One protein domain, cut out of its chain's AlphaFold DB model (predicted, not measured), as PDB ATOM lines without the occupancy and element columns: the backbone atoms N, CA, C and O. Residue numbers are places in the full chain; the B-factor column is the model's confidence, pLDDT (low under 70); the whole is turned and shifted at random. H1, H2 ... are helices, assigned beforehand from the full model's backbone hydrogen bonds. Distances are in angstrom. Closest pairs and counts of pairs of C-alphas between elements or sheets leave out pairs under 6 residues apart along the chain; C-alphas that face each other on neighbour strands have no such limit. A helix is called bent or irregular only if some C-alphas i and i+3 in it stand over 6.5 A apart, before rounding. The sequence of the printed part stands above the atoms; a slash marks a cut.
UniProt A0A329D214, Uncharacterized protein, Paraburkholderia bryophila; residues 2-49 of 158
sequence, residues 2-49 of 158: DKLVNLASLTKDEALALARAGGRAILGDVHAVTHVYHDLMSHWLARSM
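What this domain is: This is residues 2 to 49 of the 158 residues of an uncharacterized protein of Paraburkholderia bryophila (UniProt A0A329D214). Two helices joined end to end make a long rod with a wide corner between them, and the stretch before them, residues 2 to 11, folds back at the beginning of H1. Residues 20 to 49, which take in the later part of H1 and H2 whole, stick out free. The printed part has 48 residues, with two named helices, H1 then H2, and no named strand: its class is all helix. It is extended, with a radius of gyration of the C-alphas of 15.7 A and spans of 49 by 19 by 16 A.

Where its parts are: Start at C-alpha 2, at (4.908, -61.564, -24.223), and pass through residues 2 to 11, which hold no named element. Find C-alpha 12 at (-16.144, -63.285, -24.213); here H1 begins, residues 12 to 28, 25.1 A from first to last C-alpha. H1 is irregular, but only just: C-alphas 24 and 27 are 6.9 A apart, and its line is a rough one. After Asp 29 look for H2, residues 30 to 48, 25.7 A long, ending with C-alpha 48 at (7.554, -100.479, -16.237).

How they stand to each other: Look at the tight link of one residue, where H1 and H2 only just touch, and only at the corner, with 3 pairs of C-alphas within 8 A. H1 touches with residues 26 to 27 alone and H2 with residues 32 to 33 alone; the closest C-alphas are those of Leu 27 and Val 33, 6.3 A apart. Their lines stand at a steep tilt of 58 degrees, and they run the same way. Along the backbones, O i to N i+4 pairs are within hydrogen-bond range in 11 of 13 for H1 and 13 of 15 for H2.

The domain as a whole: The two C-alphas farthest apart are those of Thr 11 and Met 49, at 49.5 A. The printed part has no cut. In the B-factor column you will find a mean pLDDT of 80.8 over the printed part, with residues 2 to 3, 27 to 28 and 30 under 70.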
ATOM      1  N   ASP A   2       6.311 -61.808 -23.897       50.16
ATOM      2  CA  ASP A   2       4.908 -61.564 -24.223       50.16
ATOM      3  C   ASP A   2       4.170 -61.154 -22.947       50.16
ATOM      4  O   ASP A   2       4.391 -61.702 -21.865       50.16
ATOM      5  N   LYS A   3       3.355 -60.104 -23.054       60.28
ATOM      6  CA  LYS A   3       2.569 -59.574 -21.938       60.28
ATOM      7  C   LYS A   3       1.590 -60.659 -21.486       60.28
ATOM      8  O   LYS A   3       0.769 -61.103 -22.281       60.28
ATOM      9  N   LEU A   4       1.636 -61.042 -20.211       71.06
ATOM     10  CA  LEU A   4       0.604 -61.880 -19.599       71.06
ATOM     11  C   LEU A   4      -0.731 -61.123 -19.649       71.06
ATOM     12  O   LEU A   4      -0.916 -60.126 -18.950       71.06
ATOM     13  N   VAL A   5      -1.640 -61.568 -20.516       80.19
ATOM     14  CA  VAL A   5      -2.994 -61.018 -20.640       80.19
ATOM     15  C   VAL A   5      -3.921 -61.802 -19.721       80.19
ATOM     16  O   VAL A   5      -4.026 -63.023 -19.825       80.19
ATOM     17  N   ASN A   6      -4.620 -61.105 -18.826       87.81
ATOM     18  CA  ASN A   6      -5.663 -61.721 -18.016       87.81
ATOM     19  C   ASN A   6      -6.899 -61.986 -18.895       87.81
ATOM     20  O   ASN A   6      -7.593 -61.052 -19.291       87.81
ATOM     21  N   LEU A   7      -7.199 -63.257 -19.186       84.12
ATOM     22  CA  LEU A   7      -8.370 -63.634 -19.991       84.12
ATOM     23  C   LEU A   7      -9.686 -63.118 -19.392       84.12
ATOM     24  O   LEU A   7     -10.605 -62.785 -20.132       84.12
ATOM     25  N   ALA A   8      -9.763 -63.000 -18.062       87.94
ATOM     26  CA  ALA A   8     -10.960 -62.526 -17.372       87.94
ATOM     27  C   ALA A   8     -11.226 -61.022 -17.560       87.94
ATOM     28  O   ALA A   8     -12.310 -60.559 -17.217       87.94
ATOM     29  N   SER A   9     -10.261 -60.254 -18.082       90.44
ATOM     30  CA  SER A   9     -10.455 -58.833 -18.402       90.44
ATOM     31  C   SER A   9     -10.869 -58.570 -19.855       90.44
ATOM     32  O   SER A   9     -11.029 -57.412 -20.225       90.44
ATOM     33  N   LEU A  10     -11.004 -59.610 -20.684       89.12
ATOM     34  CA  LEU A  10     -11.389 -59.496 -22.093       89.12
ATOM     35  C   LEU A  10     -12.896 -59.700 -22.287       89.12
ATOM     36  O   LEU A  10     -13.580 -60.265 -21.430       89.12
ATOM     37  N   THR A  11     -13.418 -59.286 -23.444       93.81
ATOM     38  CA  THR A  11     -14.763 -59.711 -23.852       93.81
ATOM     39  C   THR A  11     -14.793 -61.225 -24.089       93.81
ATOM     40  O   THR A  11     -13.761 -61.859 -24.317       93.81
ATOM     41  N   LYS A  12     -15.986 -61.831 -24.045       89.19
ATOM     42  CA  LYS A  12     -16.144 -63.285 -24.213       89.19
ATOM     43  C   LYS A  12     -15.504 -63.793 -25.510       89.19
ATOM     44  O   LYS A  12     -14.788 -64.791 -25.474       89.19
ATOM     45  N   ASP A  13     -15.738 -63.115 -26.628       91.50
ATOM     46  CA  ASP A  13     -15.252 -63.565 -27.935       91.50
ATOM     47  C   ASP A  13     -13.726 -63.451 -28.044       91.50
ATOM     48  O   ASP A  13     -13.066 -64.373 -28.528       91.50
ATOM     49  N   GLU A  14     -13.144 -62.380 -27.502       87.75
ATOM     50  CA  GLU A  14     -11.691 -62.199 -27.426       87.75
ATOM     51  C   GLU A  14     -11.036 -63.240 -26.512       87.75
ATOM     52  O   GLU A  14     -10.028 -63.838 -26.886       87.75
ATOM     53  N   ALA A  15     -11.623 -63.507 -25.340       86.31
ATOM     54  CA  ALA A  15     -11.126 -64.519 -24.412       86.31
ATOM     55  C   ALA A  15     -11.137 -65.920 -25.046       86.31
ATOM     56  O   ALA A  15     -10.163 -66.662 -24.917       86.31
ATOM     57  N   LEU A  16     -12.205 -66.274 -25.771       86.50
ATOM     58  CA  LEU A  16     -12.307 -67.549 -26.484       86.50
ATOM     59  C   LEU A  16     -11.300 -67.652 -27.636       86.50
ATOM     60  O   LEU A  16     -10.666 -68.697 -27.803       86.50
ATOM     61  N   ALA A  17     -11.119 -66.581 -28.414       83.56
ATOM     62  CA  ALA A  17     -10.135 -66.544 -29.492       83.56
ATOM     63  C   ALA A  17      -8.703 -66.696 -28.955       83.56
ATOM     64  O   ALA A  17      -7.926 -67.491 -29.493       83.56
ATOM     65  N   LEU A  18      -8.375 -65.994 -27.864       85.88
ATOM     66  CA  LEU A  18      -7.061 -66.062 -27.229       85.88
ATOM     67  C   LEU A  18      -6.814 -67.433 -26.584       85.88
ATOM     68  O   LEU A  18      -5.739 -67.999 -26.758       85.88
ATOM     69  N   ALA A  19      -7.813 -68.013 -25.908       85.62
ATOM     70  CA  ALA A  19      -7.719 -69.358 -25.339       85.62
ATOM     71  C   ALA A  19      -7.495 -70.420 -26.427       85.62
ATOM     72  O   ALA A  19      -6.634 -71.289 -26.286       85.62
ATOM     73  N   ARG A  20      -8.209 -70.318 -27.556       78.62
ATOM     74  CA  ARG A  20      -8.010 -71.208 -28.709       78.62
ATOM     75  C   ARG A  20      -6.623 -71.025 -29.334       78.62
ATOM     76  O   ARG A  20      -6.007 -72.010 -29.730       78.62
ATOM     77  N   ALA A  21      -6.114 -69.795 -29.413       80.69
ATOM     78  CA  ALA A  21      -4.754 -69.532 -29.882       80.69
ATOM     79  C   ALA A  21      -3.693 -70.118 -28.936       80.69
ATOM     80  O   ALA A  21      -2.781 -70.795 -29.406       80.69
ATOM     81  N   GLY A  22      -3.859 -69.941 -27.622       81.69
ATOM     82  CA  GLY A  22      -2.991 -70.536 -26.604       81.69
ATOM     83  C   GLY A  22      -2.982 -72.063 -26.669       81.69
ATOM     84  O   GLY A  22      -1.914 -72.665 -26.702       81.69
ATOM     85  N   GLY A  23      -4.152 -72.695 -26.805       79.69
ATOM     86  CA  GLY A  23      -4.263 -74.148 -26.965       79.69
ATOM     87  C   GLY A  23      -3.556 -74.694 -28.212       79.69
ATOM     88  O   GLY A  23      -2.984 -75.776 -28.157       79.69
ATOM     89  N   ARG A  24      -3.524 -73.945 -29.324       75.19
ATOM     90  CA  ARG A  24      -2.740 -74.331 -30.516       75.19
ATOM     91  C   ARG A  24      -1.233 -74.187 -30.307       75.19
ATOM     92  O   ARG A  24      -0.465 -74.938 -30.896       75.19
ATOM     93  N   ALA A  25      -0.818 -73.210 -29.505       74.88
ATOM     94  CA  ALA A  25       0.587 -72.900 -29.277       74.88
ATOM     95  C   ALA A  25       1.223 -73.742 -28.160       74.88
ATOM     96  O   ALA A  25       2.440 -73.902 -28.160       74.88
ATOM     97  N   ILE A  26       0.429 -74.303 -27.238       75.94
ATOM     98  CA  ILE A  26       0.946 -74.940 -26.016       75.94
ATOM     99  C   ILE A  26       1.856 -76.139 -26.296       75.94
ATOM    100  O   ILE A  26       2.855 -76.311 -25.614       75.94
ATOM    101  N   LEU A  27       1.575 -76.926 -27.342       68.75
ATOM    102  CA  LEU A  27       2.436 -78.045 -27.749       68.75
ATOM    103  C   LEU A  27       3.747 -77.585 -28.413       68.75
ATOM    104  O   LEU A  27       4.655 -78.389 -28.607       68.75
ATOM    105  N   GLY A  28       3.846 -76.307 -28.784       67.69
ATOM    106  CA  GLY A  28       5.080 -75.661 -29.234       67.69
ATOM    107  C   GLY A  28       5.850 -74.957 -28.112       67.69
ATOM    108  O   GLY A  28       6.991 -74.554 -28.337       67.69
ATOM    109  N   ASP A  29       5.261 -74.811 -26.921       74.62
ATOM    110  CA  ASP A  29       5.934 -74.259 -25.746       74.62
ATOM    111  C   ASP A  29       6.763 -75.356 -25.072       74.62
ATOM    112  O   ASP A  29       6.261 -76.182 -24.307       74.62
ATOM    113  N   VAL A  30       8.062 -75.352 -25.372       68.81
ATOM    114  CA  VAL A  30       9.018 -76.334 -24.850       68.81
ATOM    115  C   VAL A  30       8.996 -76.370 -23.323       68.81
ATOM    116  O   VAL A  30       9.015 -77.452 -22.757       68.81
ATOM    117  N   HIS A  31       8.882 -75.233 -22.633       71.06
ATOM    118  CA  HIS A  31       8.897 -75.221 -21.170       71.06
ATOM    119  C   HIS A  31       7.632 -75.834 -20.564       71.06
ATOM    120  O   HIS A  31       7.731 -76.609 -19.609       71.06
ATOM    121  N   ALA A  32       6.457 -75.529 -21.123       71.38
ATOM    122  CA  ALA A  32       5.200 -76.126 -20.674       71.38
ATOM    123  C   ALA A  32       5.156 -77.638 -20.949       71.38
ATOM    124  O   ALA A  32       4.727 -78.415 -20.095       71.38
ATOM    125  N   VAL A  33       5.638 -78.061 -22.120       77.69
ATOM    126  CA  VAL A  33       5.641 -79.472 -22.522       77.69
ATOM    127  C   VAL A  33       6.678 -80.274 -21.737       77.69
ATOM    128  O   VAL A  33       6.357 -81.372 -21.295       77.69
ATOM    129  N   THR A  34       7.883 -79.744 -21.501       76.44
ATOM    130  CA  THR A  34       8.955 -80.462 -20.789       76.44
ATOM    131  C   THR A  34       8.532 -80.902 -19.389       76.44
ATOM    132  O   THR A  34       8.848 -82.023 -18.997       76.44
ATOM    133  N   HIS A  35       7.785 -80.075 -18.651       76.94
ATOM    134  CA  HIS A  35       7.316 -80.439 -17.310       76.94
ATOM    135  C   HIS A  35       6.366 -81.642 -17.330       76.94
ATOM    136  O   HIS A  35       6.589 -82.622 -16.627       76.94
ATOM    137  N   VAL A  36       5.337 -81.591 -18.179       82.94
ATOM    138  CA  VAL A  36       4.358 -82.683 -18.312       82.94
ATOM    139  C   VAL A  36       5.016 -83.943 -18.873       82.94
ATOM    140  O   VAL A  36       4.685 -85.058 -18.476       82.94
ATOM    141  N   TYR A  37       5.962 -83.766 -19.794       82.12
ATOM    142  CA  TYR A  37       6.698 -84.854 -20.415       82.12
ATOM    143  C   TYR A  37       7.573 -85.610 -19.411       82.12
ATOM    144  O   TYR A  37       7.553 -86.841 -19.391       82.12
ATOM    145  N   HIS A  38       8.293 -84.884 -18.551       83.19
ATOM    146  CA  HIS A  38       9.095 -85.488 -17.491       83.19
ATOM    147  C   HIS A  38       8.222 -86.325 -16.551       83.19
ATOM    148  O   HIS A  38       8.509 -87.501 -16.340       83.19
ATOM    149  N   ASP A  39       7.096 -85.772 -16.092       86.19
ATOM    150  CA  ASP A  39       6.160 -86.488 -15.219       86.19
ATOM    151  C   ASP A  39       5.597 -87.754 -15.884       86.19
ATOM    152  O   ASP A  39       5.464 -88.798 -15.242       86.19
ATOM    153  N   LEU A  40       5.260 -87.687 -17.176       86.19
ATOM    154  CA  LEU A  40       4.759 -88.830 -17.939       86.19
ATOM    155  C   LEU A  40       5.809 -89.949 -18.024       86.19
ATOM    156  O   LEU A  40       5.495 -91.114 -17.763       86.19
ATOM    157  N   MET A  41       7.050 -89.592 -18.357       86.94
ATOM    158  CA  MET A  41       8.164 -90.529 -18.474       86.94
ATOM    159  C   MET A  41       8.493 -91.166 -17.120       86.94
ATOM    160  O   MET A  41       8.556 -92.390 -17.028       86.94
ATOM    161  N   SER A  42       8.615 -90.372 -16.052       85.69
ATOM    162  CA  SER A  42       8.908 -90.878 -14.707       85.69
ATOM    163  C   SER A  42       7.831 -91.840 -14.201       85.69
ATOM    164  O   SER A  42       8.161 -92.897 -13.662       85.69
ATOM    165  N   HIS A  43       6.546 -91.540 -14.419       87.06
ATOM    166  CA  HIS A  43       5.467 -92.469 -14.067       87.06
ATOM    167  C   HIS A  43       5.517 -93.760 -14.888       87.06
ATOM    168  O   HIS A  43       5.286 -94.846 -14.348       87.06
ATOM    169  N   TRP A  44       5.805 -93.664 -16.188       88.31
ATOM    170  CA  TRP A  44       5.916 -94.838 -17.044       88.31
ATOM    171  C   TRP A  44       7.111 -95.717 -16.650       88.31
ATOM    172  O   TRP A  44       6.932 -96.929 -16.514       88.31
ATOM    173  N   LEU A  45       8.281 -95.126 -16.386       85.75
ATOM    174  CA  LEU A  45       9.480 -95.822 -15.908       85.75
ATOM    175  C   LEU A  45       9.226 -96.514 -14.569       85.75
ATOM    176  O   LEU A  45       9.453 -97.715 -14.456       85.75
ATOM    177  N   ALA A  46       8.671 -95.797 -13.587       83.75
ATOM    178  CA  ALA A  46       8.364 -96.354 -12.269       83.75
ATOM    179  C   ALA A  46       7.399 -97.550 -12.344       83.75
ATOM    180  O   ALA A  46       7.501 -98.489 -11.555       83.75
ATOM    181  N   ARG A  47       6.467 -97.537 -13.306       86.31
ATOM    182  CA  ARG A  47       5.544 -98.655 -13.545       86.31
ATOM    183  C   ARG A  47       6.197 -99.815 -14.294       86.31
ATOM    184  O   ARG A  47       5.831-100.965 -14.062       86.31
ATOM    185  N   SER A  48       7.079 -99.513 -15.239       84.44
ATOM    186  CA  SER A  48       7.554-100.479 -16.237       84.44
ATOM    187  C   SER A  48       8.898-101.106 -15.870       84.44
ATOM    188  O   SER A  48       9.219-102.169 -16.391       84.44
ATOM    189  N   MET A  49       9.655-100.489 -14.959       80.12
ATOM    190  CA  MET A  49      10.977-100.947 -14.528       80.12
ATOM    191  C   MET A  49      11.136-100.923 -13.003       80.12
ATOM    192  O   MET A  49      11.893-100.117 -12.460       80.12
TER     193      MET A  49